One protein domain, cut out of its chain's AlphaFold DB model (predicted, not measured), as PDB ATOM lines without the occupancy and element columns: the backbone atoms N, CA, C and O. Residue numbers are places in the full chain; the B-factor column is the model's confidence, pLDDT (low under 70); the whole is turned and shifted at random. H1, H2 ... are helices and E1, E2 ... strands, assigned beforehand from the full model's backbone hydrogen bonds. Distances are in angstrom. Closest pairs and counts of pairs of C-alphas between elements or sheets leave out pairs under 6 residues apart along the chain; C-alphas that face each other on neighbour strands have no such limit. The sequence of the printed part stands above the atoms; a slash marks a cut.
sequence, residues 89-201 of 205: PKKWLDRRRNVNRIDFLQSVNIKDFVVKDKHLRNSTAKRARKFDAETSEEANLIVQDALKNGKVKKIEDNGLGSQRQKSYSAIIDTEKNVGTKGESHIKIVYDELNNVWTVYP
ATOM      1  N   PRO A  89     -28.652 -16.576   0.809       78.88
ATOM      2  CA  PRO A  89     -27.250 -16.461   0.438       78.88
ATOM      3  C   PRO A  89     -26.911 -17.446  -0.681       78.88
ATOM      4  O   PRO A  89     -27.201 -18.637  -0.574       78.88
ATOM      5  N   LYS A  90     -26.234 -16.979  -1.737       72.31
ATOM      6  CA  LYS A  90     -25.853 -17.824  -2.883       72.31
ATOM      7  C   LYS A  90     -25.050 -19.060  -2.453       72.31
ATOM      8  O   LYS A  90     -25.342 -20.153  -2.911       72.31
ATOM      9  N   LYS A  91     -24.176 -18.921  -1.448       71.56
ATOM     10  CA  LYS A  91     -23.446 -20.042  -0.823       71.56
ATOM     11  C   LYS A  91     -24.361 -21.123  -0.228       71.56
ATOM     12  O   LYS A  91     -24.008 -22.297  -0.260       71.56
ATOM     13  N   TRP A  92     -25.513 -20.747   0.330       71.12
ATOM     14  CA  TRP A  92     -26.484 -21.700   0.876       71.12
ATOM     15  C   TRP A  92     -27.209 -22.453  -0.246       71.12
ATOM     16  O   TRP A  92     -27.334 -23.676  -0.183       71.12
ATOM     17  N   LEU A  93     -27.591 -21.742  -1.316       67.75
ATOM     18  CA  LEU A  93     -28.151 -22.352  -2.528       67.75
ATOM     19  C   LEU A  93     -27.149 -23.290  -3.207       67.75
ATOM     20  O   LEU A  93     -27.510 -24.402  -3.573       67.75
ATOM     21  N   ASP A  94     -25.888 -22.877  -3.332       65.06
ATOM     22  CA  ASP A  94     -24.828 -23.685  -3.939       65.06
ATOM     23  C   ASP A  94     -24.531 -24.944  -3.107       65.06
ATOM     24  O   ASP A  94     -24.307 -26.015  -3.668       65.06
ATOM     25  N   ARG A  95     -24.617 -24.861  -1.769       60.25
ATOM     26  CA  ARG A  95     -24.498 -26.027  -0.879       60.25
ATOM     27  C   ARG A  95     -25.636 -27.026  -1.098       60.25
ATOM     28  O   ARG A  95     -25.362 -28.205  -1.282       60.25
ATOM     29  N   ARG A  96     -26.893 -26.566  -1.131       59.72
ATOM     30  CA  ARG A  96     -28.067 -27.412  -1.439       59.72
ATOM     31  C   ARG A  96     -27.986 -28.003  -2.850       59.72
ATOM     32  O   ARG A  96     -28.280 -29.177  -3.034       59.72
ATOM     33  N   ARG A  97     -27.520 -27.220  -3.829       55.88
ATOM     34  CA  ARG A  97     -27.280 -27.691  -5.199       55.88
ATOM     35  C   ARG A  97     -26.246 -28.820  -5.234       55.88
ATOM     36  O   ARG A  97     -26.424 -29.745  -6.011       55.88
ATOM     37  N   ASN A  98     -25.202 -28.772  -4.402       54.75
ATOM     38  CA  ASN A  98     -24.204 -29.843  -4.310       54.75
ATOM     39  C   ASN A  98     -24.721 -31.115  -3.617       54.75
ATOM     40  O   ASN A  98     -24.311 -32.197  -4.023       54.75
ATOM     41  N   VAL A  99     -25.638 -31.009  -2.648       53.38
ATOM     42  CA  VAL A  99     -26.311 -32.186  -2.054       53.38
ATOM     43  C   VAL A  99     -27.084 -32.945  -3.138       53.38
ATOM     44  O   VAL A  99     -26.811 -34.117  -3.363       53.38
ATOM     45  N   ASN A 100     -27.874 -32.239  -3.958       63.69
ATOM     46  CA  ASN A 100     -28.579 -32.845  -5.098       63.69
ATOM     47  C   ASN A 100     -27.638 -33.473  -6.154       63.69
ATOM     48  O   ASN A 100     -28.074 -34.320  -6.927       63.69
ATOM     49  N   ARG A 101     -26.365 -33.047  -6.234       64.38
ATOM     50  CA  ARG A 101     -25.373 -33.606  -7.176       64.38
ATOM     51  C   ARG A 101     -24.804 -34.936  -6.697       64.38
ATOM     52  O   ARG A 101     -24.669 -35.842  -7.510       64.38
ATOM     53  N   ILE A 102     -24.447 -35.033  -5.414       64.50
ATOM     54  CA  ILE A 102     -23.928 -36.277  -4.821       64.50
ATOM     55  C   ILE A 102     -25.044 -37.321  -4.786       64.50
ATOM     56  O   ILE A 102     -24.818 -38.452  -5.213       64.50
ATOM     57  N   ASP A 103     -26.251 -36.906  -4.395       70.38
ATOM     58  CA  ASP A 103     -27.430 -37.770  -4.387       70.38
ATOM     59  C   ASP A 103     -27.724 -38.310  -5.795       70.38
ATOM     60  O   ASP A 103     -27.907 -39.511  -5.952       70.38
ATOM     61  N   PHE A 104     -27.664 -37.466  -6.836       75.94
ATOM     62  CA  PHE A 104     -27.844 -37.896  -8.230       75.94
ATOM     63  C   PHE A 104     -26.804 -38.937  -8.675       75.94
ATOM     64  O   PHE A 104     -27.166 -39.973  -9.226       75.94
ATOM     65  N   LEU A 105     -25.508 -38.693  -8.444       74.81
ATOM     66  CA  LEU A 105     -24.457 -39.624  -8.878       74.81
ATOM     67  C   LEU A 105     -24.573 -40.999  -8.201       74.81
ATOM     68  O   LEU A 105     -24.155 -41.999  -8.780       74.81
ATOM     69  N   GLN A 106     -25.145 -41.050  -6.996       74.12
ATOM     70  CA  GLN A 106     -25.385 -42.288  -6.255       74.12
ATOM     71  C   GLN A 106     -26.732 -42.946  -6.590       74.12
ATOM     72  O   GLN A 106     -26.845 -44.165  -6.472       74.12
ATOM     73  N   SER A 107     -27.744 -42.174  -7.001       72.00
ATOM     74  CA  SER A 107     -29.115 -42.664  -7.201       72.00
ATOM     75  C   SER A 107     -29.422 -43.140  -8.619       72.00
ATOM     76  O   SER A 107     -30.391 -43.875  -8.811       72.00
ATOM     77  N   VAL A 108     -28.647 -42.721  -9.624       76.25
ATOM     78  CA  VAL A 108     -28.917 -43.063 -11.027       76.25
ATOM     79  C   VAL A 108     -28.649 -44.535 -11.299       76.25
ATOM     80  O   VAL A 108     -27.514 -45.008 -11.190       76.25
ATOM     81  N   ASN A 109     -29.679 -45.251 -11.753       74.56
ATOM     82  CA  ASN A 109     -29.534 -46.643 -12.155       74.56
ATOM     83  C   ASN A 109     -28.994 -46.741 -13.593       74.56
ATOM     84  O   ASN A 109     -29.741 -46.904 -14.557       74.56
ATOM     85  N   ILE A 110     -27.674 -46.583 -13.739       73.44
ATOM     86  CA  ILE A 110     -26.973 -46.648 -15.035       73.44
ATOM     87  C   ILE A 110     -26.502 -48.067 -15.390       73.44
ATOM     88  O   ILE A 110     -26.127 -48.308 -16.532       73.44
ATOM     89  N   LYS A 111     -26.431 -48.991 -14.419       70.94
ATOM     90  CA  LYS A 111     -25.721 -50.275 -14.595       70.94
ATOM     91  C   LYS A 111     -26.346 -51.142 -15.684       70.94
ATOM     92  O   LYS A 111     -25.615 -51.738 -16.465       70.94
ATOM     93  N   ASP A 112     -27.671 -51.122 -15.763       75.69
ATOM     94  CA  ASP A 112     -28.437 -51.893 -16.744       75.69
ATOM     95  C   ASP A 112     -28.755 -51.075 -18.009       75.69
ATOM     96  O   ASP A 112     -29.443 -51.543 -18.915       75.69
ATOM     97  N   PHE A 113     -28.274 -49.827 -18.087       83.62
ATOM     98  CA  PHE A 113     -28.533 -48.957 -19.224       83.62
ATOM     99  C   PHE A 113     -27.561 -49.244 -20.373       83.62
ATOM    100  O   PHE A 113     -26.341 -49.277 -20.209       83.62
ATOM    101  N   VAL A 114     -28.115 -49.378 -21.576       89.06
ATOM    102  CA  VAL A 114     -27.351 -49.524 -22.817       89.06
ATOM    103  C   VAL A 114     -27.471 -48.235 -23.621       89.06
ATOM    104  O   VAL A 114     -28.576 -47.797 -23.962       89.06
ATOM    105  N   VAL A 115     -26.331 -47.617 -23.947       92.25
ATOM    106  CA  VAL A 115     -26.303 -46.474 -24.867       92.25
ATOM    107  C   VAL A 115     -26.906 -46.887 -26.209       92.25
ATOM    108  O   VAL A 115     -26.468 -47.838 -26.845       92.25
ATOM    109  N   LYS A 116     -27.920 -46.134 -26.647       91.94
ATOM    110  CA  LYS A 116     -28.637 -46.394 -27.901       91.94
ATOM    111  C   LYS A 116     -27.700 -46.264 -29.101       91.94
ATOM    112  O   LYS A 116     -27.014 -45.249 -29.217       91.94
ATOM    113  N   ASP A 117     -27.824 -47.172 -30.064       93.75
ATOM    114  CA  ASP A 117     -26.991 -47.251 -31.276       93.75
ATOM    115  C   ASP A 117     -26.865 -45.930 -32.037       93.75
ATOM    116  O   ASP A 117     -25.818 -45.609 -32.586       93.75
ATOM    117  N   LYS A 118     -27.916 -45.101 -32.040       93.06
ATOM    118  CA  LYS A 118     -27.903 -43.773 -32.683       93.06
ATOM    119  C   LYS A 118     -26.856 -42.804 -32.118       93.06
ATOM    120  O   LYS A 118     -26.581 -41.785 -32.747       93.06
ATOM    121  N   HIS A 119     -26.320 -43.090 -30.935       94.81
ATOM    122  CA  HIS A 119     -25.294 -42.306 -30.256       94.81
ATOM    123  C   HIS A 119     -23.893 -42.915 -30.389       94.81
ATOM    124  O   HIS A 119     -22.961 -42.384 -29.795       94.81
ATOM    125  N   LEU A 120     -23.721 -43.973 -31.185       95.38
ATOM    126  CA  LEU A 120     -22.415 -44.552 -31.500       95.38
ATOM    127  C   LEU A 120     -21.799 -43.886 -32.734       95.38
ATOM    128  O   LEU A 120     -22.509 -43.389 -33.621       95.38
ATOM    129  N   ARG A 121     -20.465 -43.874 -32.804       92.06
ATOM    130  CA  ARG A 121     -19.688 -43.223 -33.870       92.06
ATOM    131  C   ARG A 121     -20.086 -43.725 -35.259       92.06
ATOM    132  O   ARG A 121     -20.424 -42.922 -36.135       92.06
ATOM    133  N   ASN A 122     -20.134 -45.047 -35.411       91.50
ATOM    134  CA  ASN A 122     -20.455 -45.781 -36.640       91.50
ATOM    135  C   ASN A 122     -21.938 -45.711 -37.062       91.50
ATOM    136  O   ASN A 122     -22.295 -46.183 -38.139       91.50
ATOM    137  N   SER A 123     -22.810 -45.100 -36.258       91.94
ATOM    138  CA  SER A 123     -24.237 -45.031 -36.565       91.94
ATOM    139  C   SER A 123     -24.547 -44.239 -37.840       91.94
ATOM    140  O   SER A 123     -23.923 -43.220 -38.136       91.94
ATOM    141  N   THR A 124     -25.607 -44.608 -38.554       91.44
ATOM    142  CA  THR A 124     -26.110 -43.849 -39.713       91.44
ATOM    143  C   THR A 124     -26.923 -42.605 -39.320       91.44
ATOM    144  O   THR A 124     -27.248 -41.770 -40.169       91.44
ATOM    145  N   ALA A 125     -27.235 -42.423 -38.030       89.75
ATOM    146  CA  ALA A 125     -28.044 -41.309 -37.539       89.75
ATOM    147  C   ALA A 125     -27.331 -39.947 -37.697       89.75
ATOM    148  O   ALA A 125     -26.424 -39.603 -36.942       89.75
ATOM    149  N   LYS A 126     -27.785 -39.124 -38.656       86.12
ATOM    150  CA  LYS A 126     -27.152 -37.830 -38.995       86.12
ATOM    151  C   LYS A 126     -27.382 -36.710 -37.973       86.12
ATOM    152  O   LYS A 126     -26.542 -35.828 -37.828       86.12
ATOM    153  N   ARG A 127     -28.538 -36.705 -37.298       89.31
ATOM    154  CA  ARG A 127     -28.956 -35.614 -36.388       89.31
ATOM    155  C   ARG A 127     -28.600 -35.868 -34.923       89.31
ATOM    156  O   ARG A 127     -28.756 -34.971 -34.101       89.31
ATOM    157  N   ALA A 128     -28.171 -37.082 -34.587       91.56
ATOM    158  CA  ALA A 128     -27.829 -37.450 -33.222       91.56
ATOM    159  C   ALA A 128     -26.411 -36.980 -32.869       91.56
ATOM    160  O   ALA A 128     -25.518 -36.963 -33.717       91.56
ATOM    161  N   ARG A 129     -26.206 -36.607 -31.601       94.94
ATOM    162  CA  ARG A 129     -24.860 -36.480 -31.033       94.94
ATOM    163  C   ARG A 129     -24.310 -37.870 -30.743       94.94
ATOM    164  O   ARG A 129     -25.089 -38.749 -30.367       94.94
ATOM    165  N   LYS A 130     -23.007 -38.062 -30.934       95.69
ATOM    166  CA  LYS A 130     -22.382 -39.386 -30.926       95.69
ATOM    167  C   LYS A 130     -21.126 -39.408 -30.081       95.69
ATOM    168  O   LYS A 130     -20.290 -38.512 -30.216       95.69
ATOM    169  N   PHE A 131     -21.004 -40.445 -29.264       95.94
ATOM    170  CA  PHE A 131     -19.788 -40.764 -28.536       95.94
ATOM    171  C   PHE A 131     -18.670 -41.115 -29.503       95.94
ATOM    172  O   PHE A 131     -18.922 -41.655 -30.582       95.94
ATOM    173  N   ASP A 132     -17.439 -40.828 -29.100       94.50
ATOM    174  CA  ASP A 132     -16.247 -41.337 -29.771       94.50
ATOM    175  C   ASP A 132     -15.987 -42.804 -29.380       94.50
ATOM    176  O   ASP A 132     -14.949 -43.161 -28.836       94.50
ATOM    177  N   ALA A 133     -17.002 -43.638 -29.599       93.25
ATOM    178  CA  ALA A 133     -17.044 -45.060 -29.285       93.25
ATOM    179  C   ALA A 133     -17.797 -45.793 -30.400       93.25
ATOM    180  O   ALA A 133     -18.791 -45.276 -30.931       93.25
ATOM    181  N   GLU A 134     -17.329 -46.982 -30.776       92.19
ATOM    182  CA  GLU A 134     -17.933 -47.773 -31.855       92.19
ATOM    183  C   GLU A 134     -18.980 -48.760 -31.347       92.19
ATOM    184  O   GLU A 134     -19.909 -49.100 -32.084       92.19
ATOM    185  N   THR A 135     -18.861 -49.180 -30.087       93.94
ATOM    186  CA  THR A 135     -19.762 -50.139 -29.441       93.94
ATOM    187  C   THR A 135     -20.508 -49.511 -28.264       93.94
ATOM    188  O   THR A 135     -20.084 -48.507 -27.681       93.94
ATOM    189  N   SER A 136     -21.648 -50.100 -27.898       91.81
ATOM    190  CA  SER A 136     -22.417 -49.662 -26.726       91.81
ATOM    191  C   SER A 136     -21.650 -49.872 -25.419       91.81
ATOM    192  O   SER A 136     -21.782 -49.066 -24.502       91.81
ATOM    193  N   GLU A 137     -20.810 -50.904 -25.351       90.94
ATOM    194  CA  GLU A 137     -19.964 -51.214 -24.199       90.94
ATOM    195  C   GLU A 137     -18.898 -50.136 -23.977       90.94
ATOM    196  O   GLU A 137     -18.778 -49.608 -22.872       90.94
ATOM    197  N   GLU A 138     -18.192 -49.730 -25.035       92.56
ATOM    198  CA  GLU A 138     -17.230 -48.623 -24.983       92.56
ATOM    199  C   GLU A 138     -17.903 -47.313 -24.561       92.56
ATOM    200  O   GLU A 138     -17.413 -46.605 -23.678       92.56
ATOM    201  N   ALA A 139     -19.067 -47.005 -25.141       93.31
ATOM    202  CA  ALA A 139     -19.829 -45.821 -24.764       93.31
ATOM    203  C   ALA A 139     -20.287 -45.881 -23.295       93.31
ATOM    204  O   ALA A 139     -20.245 -44.875 -22.587       93.31
ATOM    205  N   ASN A 140     -20.674 -47.060 -22.805       91.25
ATOM    206  CA  ASN A 140     -21.044 -47.267 -21.410       91.25
ATOM    207  C   ASN A 140     -19.857 -47.051 -20.462       91.25
ATOM    208  O   ASN A 140     -20.041 -46.445 -19.407       91.25
ATOM    209  N   LEU A 141     -18.641 -47.468 -20.831       91.62
ATOM    210  CA  LEU A 141     -17.436 -47.183 -20.044       91.62
ATOM    211  C   LEU A 141     -17.179 -45.676 -19.927       91.62
ATOM    212  O   LEU A 141     -16.890 -45.194 -18.833       91.62
ATOM    213  N   ILE A 142     -17.362 -44.922 -21.014       92.19
ATOM    214  CA  ILE A 142     -17.257 -43.454 -21.006       92.19
ATOM    215  C   ILE A 142     -18.285 -42.840 -20.044       92.19
ATOM    216  O   ILE A 142     -17.960 -41.963 -19.244       92.19
ATOM    217  N   VAL A 143     -19.531 -43.314 -20.092       91.81
ATOM    218  CA  VAL A 143     -20.602 -42.834 -19.209       91.81
ATOM    219  C   VAL A 143     -20.318 -43.186 -17.744       91.81
ATOM    220  O   VAL A 143     -20.544 -42.362 -16.859       91.81
ATOM    221  N   GLN A 144     -19.780 -44.375 -17.466       89.94
ATOM    222  CA  GLN A 144     -19.389 -44.777 -16.115       89.94
ATOM    223  C   GLN A 144     -18.191 -43.976 -15.585       89.94
ATOM    224  O   GLN A 144     -18.203 -43.597 -14.413       89.94
ATOM    225  N   ASP A 145     -17.184 -43.687 -16.418       90.69
ATOM    226  CA  ASP A 145     -16.071 -42.793 -16.058       90.69
ATOM    227  C   ASP A 145     -16.604 -41.402 -15.702       90.69
ATOM    228  O   ASP A 145     -16.280 -40.856 -14.649       90.69
ATOM    229  N   ALA A 146     -17.519 -40.871 -16.518       90.12
ATOM    230  CA  ALA A 146     -18.159 -39.586 -16.268       90.12
ATOM    231  C   ALA A 146     -18.972 -39.556 -14.966       90.12
ATOM    232  O   ALA A 146     -18.964 -38.546 -14.269       90.12
ATOM    233  N   LEU A 147     -19.659 -40.638 -14.602       88.00
ATOM    234  CA  LEU A 147     -20.398 -40.702 -13.336       88.00
ATOM    235  C   LEU A 147     -19.475 -40.798 -12.116       88.00
ATOM    236  O   LEU A 147     -19.810 -40.268 -11.059       88.00
ATOM    237  N   LYS A 148     -18.316 -41.454 -12.245       87.31
ATOM    238  CA  LYS A 148     -17.347 -41.596 -11.147       87.31
ATOM    239  C   LYS A 148     -16.492 -40.346 -10.949       87.31
ATOM    240  O   LYS A 148     -16.279 -39.928  -9.816       87.31
ATOM    241  N   ASN A 149     -15.998 -39.779 -12.046       87.94
ATOM    242  CA  ASN A 149     -14.960 -38.748 -12.039       87.94
ATOM    243  C   ASN A 149     -15.461 -37.382 -12.529       87.94
ATOM    244  O   ASN A 149     -14.811 -36.364 -12.299       87.94
ATOM    245  N   GLY A 150     -16.604 -37.344 -13.214       84.69
ATOM    246  CA  GLY A 150     -17.136 -36.128 -13.811       84.69
ATOM    247  C   GLY A 150     -17.810 -35.192 -12.810       84.69
ATOM    248  O   GLY A 150     -18.212 -35.553 -11.703       84.69
ATOM    249  N   LYS A 151     -17.964 -33.935 -13.229       88.12
ATOM    250  CA  LYS A 151     -18.573 -32.867 -12.431       88.12
ATOM    251  C   LYS A 151     -19.970 -32.563 -12.950       88.12
ATOM    252  O   LYS A 151     -20.132 -31.987 -14.024       88.12
ATOM    253  N   VAL A 152     -20.999 -32.874 -12.160       88.50
ATOM    254  CA  VAL A 152     -22.386 -32.505 -12.486       88.50
ATOM    255  C   VAL A 152     -22.508 -30.977 -12.532       88.50
ATOM    256  O   VAL A 152     -22.396 -30.296 -11.511       88.50
ATOM    257  N   LYS A 153     -22.750 -30.405 -13.714       86.94
ATOM    258  CA  LYS A 153     -22.910 -28.955 -13.897       86.94
ATOM    259  C   LYS A 153     -24.325 -28.521 -13.563       86.94
ATOM    260  O   LYS A 153     -24.512 -27.587 -12.777       86.94
ATOM    261  N   LYS A 154     -25.307 -29.217 -14.133       85.06
ATOM    262  CA  LYS A 154     -26.705 -28.789 -14.165       85.06
ATOM    263  C   LYS A 154     -27.629 -29.995 -14.044       85.06
ATOM    264  O   LYS A 154     -27.352 -31.019 -14.656       85.06
ATOM    265  N   ILE A 155     -28.701 -29.847 -13.273       87.19
ATOM    266  CA  ILE A 155     -29.840 -30.766 -13.241       87.19
ATOM    267  C   ILE A 155     -31.076 -29.901 -13.467       87.19
ATOM    268  O   ILE A 155     -31.232 -28.880 -12.793       87.19
ATOM    269  N   GLU A 156     -31.905 -30.271 -14.435       85.94
ATOM    270  CA  GLU A 156     -33.098 -29.525 -14.834       85.94
ATOM    271  C   GLU A 156     -34.302 -30.445 -14.988       85.94
ATOM    272  O   GLU A 156     -34.152 -31.618 -15.329       85.94
ATOM    273  N   ASP A 157     -35.491 -29.880 -14.794       85.75
ATOM    274  CA  ASP A 157     -36.741 -30.506 -15.212       85.75
ATOM    275  C   ASP A 157     -36.754 -30.620 -16.746       85.75
ATOM    276  O   ASP A 157     -36.479 -29.653 -17.461       85.75
ATOM    277  N   ASN A 158     -37.003 -31.827 -17.245       85.75
ATOM    278  CA  ASN A 158     -37.084 -32.143 -18.669       85.75
ATOM    279  C   ASN A 158     -38.546 -32.327 -19.130       85.75
ATOM    280  O   ASN A 158     -38.802 -32.635 -20.294       85.75
ATOM    281  N   GLY A 159     -39.510 -32.093 -18.239       86.31
ATOM    282  CA  GLY A 159     -40.936 -32.170 -18.504       86.31
ATOM    283  C   GLY A 159     -41.487 -33.586 -18.388       86.31
ATOM    284  O   GLY A 159     -40.870 -34.494 -17.825       86.31
ATOM    285  N   LEU A 160     -42.689 -33.771 -18.926       84.50
ATOM    286  CA  LEU A 160     -43.399 -35.043 -18.881       84.50
ATOM    287  C   LEU A 160     -42.992 -35.940 -20.055       84.50
ATOM    288  O   LEU A 160     -42.988 -35.511 -21.208       84.50
ATOM    289  N   GLY A 161     -42.682 -37.198 -19.753       78.38
ATOM    290  CA  GLY A 161     -42.507 -38.247 -20.749       78.38
ATOM    291  C   GLY A 161     -43.829 -38.691 -21.373       78.38
ATOM    292  O   GLY A 161     -44.913 -38.257 -20.981       78.38
ATOM    293  N   SER A 162     -43.742 -39.622 -22.324       79.12
ATOM    294  CA  SER A 162     -44.904 -40.109 -23.077       79.12
ATOM    295  C   SER A 162     -45.996 -40.733 -22.203       79.12
ATOM    296  O   SER A 162     -47.166 -40.645 -22.560       79.12
ATOM    297  N   GLN A 163     -45.651 -41.324 -21.051       83.06
ATOM    298  CA  GLN A 163     -46.634 -41.876 -20.104       83.06
ATOM    299  C   GLN A 163     -46.965 -40.896 -18.966       83.06
ATOM    300  O   GLN A 163     -47.442 -41.305 -17.913       83.06
ATOM    301  N   ARG A 164     -46.709 -39.594 -19.157       82.44
ATOM    302  CA  ARG A 164     -46.921 -38.524 -18.161       82.44
ATOM    303  C   ARG A 164     -46.086 -38.658 -16.883       82.44
ATOM    304  O   ARG A 164     -46.366 -37.980 -15.899       82.44
ATOM    305  N   GLN A 165     -45.048 -39.484 -16.903       83.81
ATOM    306  CA  GLN A 165     -44.042 -39.534 -15.844       83.81
ATOM    307  C   GLN A 165     -43.140 -38.288 -15.918       83.81
ATOM    308  O   GLN A 165     -42.819 -37.834 -17.023       83.81
ATOM    309  N   LYS A 166     -42.716 -37.709 -14.788       85.00
ATOM    310  CA  LYS A 166     -41.757 -36.594 -14.861       85.00
ATOM    311  C   LYS A 166     -40.380 -37.111 -15.241       85.00
ATOM    312  O   LYS A 166     -39.980 -38.213 -14.866       85.00
ATOM    313  N   SER A 167     -39.670 -36.291 -15.996       87.19
ATOM    314  CA  SER A 167     -38.310 -36.557 -16.421       87.19
ATOM    315  C   SER A 167     -37.406 -35.405 -16.033       87.19
ATOM    316  O   SER A 167     -37.814 -34.247 -15.992       87.19
ATOM    317  N   TYR A 168     -36.152 -35.735 -15.793       89.75
ATOM    318  CA  TYR A 168     -35.102 -34.797 -15.464       89.75
ATOM    319  C   TYR A 168     -33.955 -34.974 -16.447       89.75
ATOM    320  O   TYR A 168     -33.787 -36.026 -17.074       89.75
ATOM    321  N   SER A 169     -33.148 -33.930 -16.593       90.31
ATOM    322  CA  SER A 169     -31.909 -34.011 -17.346       90.31
ATOM    323  C   SER A 169     -30.734 -33.489 -16.541       90.31
ATOM    324  O   SER A 169     -30.796 -32.405 -15.965       90.31
ATOM    325  N   ALA A 170     -29.659 -34.266 -16.519       91.00
ATOM    326  CA  ALA A 170     -28.405 -33.911 -15.881       91.00
ATOM    327  C   ALA A 170     -27.314 -33.730 -16.937       91.00
ATOM    328  O   ALA A 170     -27.208 -34.524 -17.871       91.00
ATOM    329  N   ILE A 171     -26.499 -32.688 -16.781       92.56
ATOM    330  CA  ILE A 171     -25.310 -32.442 -17.599       92.56
ATOM    331  C   ILE A 171     -24.079 -32.648 -16.726       92.56
ATOM    332  O   ILE A 171     -23.921 -31.972 -15.704       92.56
ATOM    333  N   ILE A 172     -23.206 -33.552 -17.155       92.38
ATOM    334  CA  ILE A 172     -21.949 -33.895 -16.492       92.38
ATOM    335  C   ILE A 172     -20.795 -33.440 -17.377       92.38
ATOM    336  O   ILE A 172     -20.749 -33.767 -18.558       92.38
ATOM    337  N   ASP A 173     -19.877 -32.678 -16.801       92.44
ATOM    338  CA  ASP A 173     -18.589 -32.345 -17.404       92.44
ATOM    339  C   ASP A 173     -17.616 -33.494 -17.162       92.44
ATOM    340  O   ASP A 173     -17.417 -33.905 -16.016       92.44
ATOM    341  N   THR A 174     -17.057 -34.029 -18.240       90.19
ATOM    342  CA  THR A 174     -16.160 -35.188 -18.189       90.19
ATOM    343  C   THR A 174     -14.686 -34.794 -18.164       90.19
ATOM    344  O   THR A 174     -13.833 -35.669 -18.051       90.19
ATOM    345  N   GLU A 175     -14.376 -33.495 -18.291       89.50
ATOM    346  CA  GLU A 175     -13.018 -32.928 -18.396       89.50
ATOM    347  C   GLU A 175     -12.176 -33.459 -19.573       89.50
ATOM    348  O   GLU A 175     -11.025 -33.062 -19.755       89.50
ATOM    349  N   LYS A 176     -12.753 -34.327 -20.408       91.19
ATOM    350  CA  LYS A 176     -12.135 -34.969 -21.569       91.19
ATOM    351  C   LYS A 176     -13.075 -34.849 -22.764       91.19
ATOM    352  O   LYS A 176     -14.270 -34.622 -22.604       91.19
ATOM    353  N   ASN A 177     -12.555 -35.030 -23.971       93.56
ATOM    354  CA  ASN A 177     -13.404 -35.137 -25.155       93.56
ATOM    355  C   ASN A 177     -13.999 -36.546 -25.212       93.56
ATOM    356  O   ASN A 177     -13.261 -37.525 -25.243       93.56
ATOM    357  N   VAL A 178     -15.326 -36.634 -25.210       94.62
ATOM    358  CA  VAL A 178     -16.086 -37.895 -25.191       94.62
ATOM    359  C   VAL A 178     -16.939 -38.094 -26.437       94.62
ATOM    360  O   VAL A 178     -17.411 -39.200 -26.696       94.62
ATOM    361  N   GLY A 179     -17.173 -37.033 -27.208       93.94
ATOM    362  CA  GLY A 179     -17.940 -37.097 -28.446       93.94
ATOM    363  C   GLY A 179     -17.116 -36.815 -29.695       93.94
ATOM    364  O   GLY A 179     -16.126 -36.084 -29.674       93.94
ATOM    365  N   THR A 180     -17.598 -37.349 -30.816       93.44
ATOM    366  CA  THR A 180     -16.972 -37.273 -32.154       93.44
ATOM    367  C   THR A 180     -16.689 -35.858 -32.668       93.44
ATOM    368  O   THR A 180     -15.938 -35.691 -33.624       93.44
ATOM    369  N   LYS A 181     -17.307 -34.830 -32.075       91.50
ATOM    370  CA  LYS A 181     -17.156 -33.421 -32.477       91.50
ATOM    371  C   LYS A 181     -16.431 -32.569 -31.429       91.50
ATOM    372  O   LYS A 181     -16.611 -31.354 -31.418       91.50
ATOM    373  N   GLY A 182     -15.661 -33.190 -30.531       91.19
ATOM    374  CA  GLY A 182     -14.995 -32.493 -29.421       91.19
ATOM    375  C   GLY A 182     -15.948 -32.130 -28.278       91.19
ATOM    376  O   GLY A 182     -15.730 -31.168 -27.550       91.19
ATOM    377  N   GLU A 183     -17.047 -32.869 -28.141       95.31
ATOM    378  CA  GLU A 183     -17.991 -32.697 -27.036       95.31
ATOM    379  C   GLU A 183     -17.355 -33.216 -25.744       95.31
ATOM    380  O   GLU A 183     -16.910 -34.362 -25.701       95.31
ATOM    381  N   SER A 184     -17.320 -32.385 -24.701       94.88
ATOM    382  CA  SER A 184     -16.686 -32.708 -23.414       94.88
ATOM    383  C   SER A 184     -17.667 -32.984 -22.275       94.88
ATOM    384  O   SER A 184     -17.274 -33.241 -21.137       94.88
ATOM    385  N   HIS A 185     -18.965 -32.911 -22.566       95.44
ATOM    386  CA  HIS A 185     -20.027 -33.090 -21.589       95.44
ATOM    387  C   HIS A 185     -20.950 -34.233 -22.006       95.44
ATOM    388  O   HIS A 185     -21.091 -34.540 -23.189       95.44
ATOM    389  N   ILE A 186     -21.629 -34.834 -21.033       94.56
ATOM    390  CA  ILE A 186     -22.642 -35.867 -21.245       94.56
ATOM    391  C   ILE A 186     -23.968 -35.378 -20.685       94.56
ATOM    392  O   ILE A 186     -24.032 -34.887 -19.556       94.56
ATOM    393  N   LYS A 187     -25.037 -35.537 -21.468       94.44
ATOM    394  CA  LYS A 187     -26.408 -35.322 -21.014       94.44
ATOM    395  C   LYS A 187     -27.075 -36.663 -20.737       94.44
ATOM    396  O   LYS A 187     -27.158 -37.509 -21.627       94.44
ATOM    397  N   ILE A 188     -27.573 -36.824 -19.517       92.94
ATOM    398  CA  ILE A 188     -28.334 -37.986 -19.049       92.94
ATOM    399  C   ILE A 188     -29.780 -37.543 -18.856       92.94
ATOM    400  O   ILE A 188     -30.030 -36.560 -18.163       92.94
ATOM    401  N   VAL A 189     -30.725 -38.252 -19.467       91.50
ATOM    402  CA  VAL A 189     -32.166 -38.049 -19.256       91.50
ATOM    403  C   VAL A 189     -32.717 -39.249 -18.501       91.50
ATOM    404  O   VAL A 189     -32.487 -40.385 -18.923       91.50
ATOM    405  N   TYR A 190     -33.428 -38.993 -17.410       89.75
ATOM    406  CA  TYR A 190     -33.905 -40.011 -16.476       89.75
ATOM    407  C   TYR A 190     -35.270 -39.636 -15.883       89.75
ATOM    408  O   TYR A 190     -35.698 -38.488 -16.006       89.75
ATOM    409  N   ASP A 191     -35.966 -40.594 -15.273       87.25
ATOM    410  CA  ASP A 191     -37.283 -40.388 -14.653       87.25
ATOM    411  C   ASP A 191     -37.242 -40.227 -13.125       87.25
ATOM    412  O   ASP A 191     -36.180 -40.223 -12.508       87.25
ATOM    413  N   GLU A 192     -38.415 -40.071 -12.503       81.50
ATOM    414  CA  GLU A 192     -38.568 -39.961 -11.041       81.50
ATOM    415  C   GLU A 192     -38.063 -41.188 -10.266       81.50
ATOM    416  O   GLU A 192     -37.735 -41.068  -9.087       81.50
ATOM    417  N   LEU A 193     -37.972 -42.351 -10.917       82.94
ATOM    418  CA  LEU A 193     -37.433 -43.584 -10.338       82.94
ATOM    419  C   LEU A 193     -35.932 -43.747 -10.632       82.94
ATOM    420  O   LEU A 193     -35.357 -44.794 -10.347       82.94
ATOM    421  N   ASN A 194     -35.292 -42.708 -11.176       83.69
ATOM    422  CA  ASN A 194     -33.892 -42.683 -11.588       83.69
ATOM    423  C   ASN A 194     -33.528 -43.699 -12.683       83.69
ATOM    424  O   ASN A 194     -32.346 -44.018 -12.859       83.69
ATOM    425  N   ASN A 195     -34.510 -44.174 -13.458       87.12
ATOM    426  CA  ASN A 195     -34.242 -44.999 -14.630       87.12
ATOM    427  C   ASN A 195     -33.784 -44.117 -15.784       87.12
ATOM    428  O   ASN A 195     -34.417 -43.113 -16.126       87.12
ATOM    429  N   VAL A 196     -32.687 -44.511 -16.418       90.06
ATOM    430  CA  VAL A 196     -32.085 -43.747 -17.506       90.06
ATOM    431  C   VAL A 196     -32.776 -44.073 -18.825       90.06
ATOM    432  O   VAL A 196     -32.903 -45.227 -19.219       90.06
ATOM    433  N   TRP A 197     -33.212 -43.041 -19.543       89.75
ATOM    434  CA  TRP A 197     -33.896 -43.198 -20.830       89.75
ATOM    435  C   TRP A 197     -32.968 -43.027 -22.015       89.75
ATOM    436  O   TRP A 197     -33.142 -43.669 -23.056       89.75
ATOM    437  N   THR A 198     -32.049 -42.072 -21.919       91.81
ATOM    438  CA  THR A 198     -31.092 -41.794 -22.982       91.81
ATOM    439  C   THR A 198     -29.893 -41.042 -22.438       91.81
ATOM    440  O   THR A 198     -30.024 -40.183 -21.566       91.81
ATOM    441  N   VAL A 199     -28.734 -41.338 -23.014       94.12
ATOM    442  CA  VAL A 199     -27.469 -40.681 -22.697       94.12
ATOM    443  C   VAL A 199     -26.756 -40.361 -24.002       94.12
ATOM    444  O   VAL A 199     -26.758 -41.187 -24.916       94.12
ATOM    445  N   TYR A 200     -26.212 -39.153 -24.122       94.94
ATOM    446  CA  TYR A 200     -25.477 -38.717 -25.311       94.94
ATOM    447  C   TYR A 200     -24.509 -37.573 -24.988       94.94
ATOM    448  O   TYR A 200     -24.752 -36.820 -24.037       94.94
ATOM    449  N   PRO A 201     -23.427 -37.407 -25.770       96.25
ATOM    450  CA  PRO A 201     -22.496 -36.315 -25.553       96.25
ATOM    451  C   PRO A 201     -23.092 -34.992 -26.037       96.25
ATOM    452  O   PRO A 201     -23.898 -34.945 -26.968       96.25
TER     453      PRO A 201
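Overview. This is residues 89 to 201 of the 205 residues of an uncharacterized protein of Listeria monocytogenes serotype 1/2a (UniProt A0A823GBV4). A twisted four-stranded sheet has H2 packed across one face; H1 crosses that face at the E1 side, and residues 89 to 96 stick out. The printed part has 113 residues with two named helices, then four named strands, a mixed class; E1 E2 E3 E4 form an antiparallel meander, each strand beside the one before. It is compact, radius of gyration of the C-alphas 14.3 A, spanning 47 by 35 by 24 A.

Along the chain. Find E1, residues 151 to 160, 25.7 A, from C-alpha 151 at (-18.573, -32.867, -12.431). Then come E2, 166 to 173, 23.7 A; E3, 185 to 191, 20.0 A; and E4, 196 to 201, 14.6 A, ending at (-22.496, -36.315, -25.553). Earlier look for H1, 90 to 107, 25.4 A, and H2, 136 to 149, 19.8 A.

Arrangement. Within hydrogen-bond range are N 153 and O 171 at 2.8 A in hairpin E1 and E2, N 170 and O 188 at 2.8 A in E2 and E3, N 187 and O 200 at 2.9 A in E3 and E4. H2 is on the sheet, height 10.1 A; its closest C-alphas to E2 are Ala 146 and Ile 172, 6.8 A. H1 is on the same face, height 8.6 A; its closest C-alphas to E1 are Arg 101 and Val 152, 6.2 A. In H1 and H2 every O i to N i+4 pair is within range.

Size, cuts and confidence. The printed part has no cut; links H1 to H2 and E2 to E3 are long; residues 93 to 102 are under pLDDT 70.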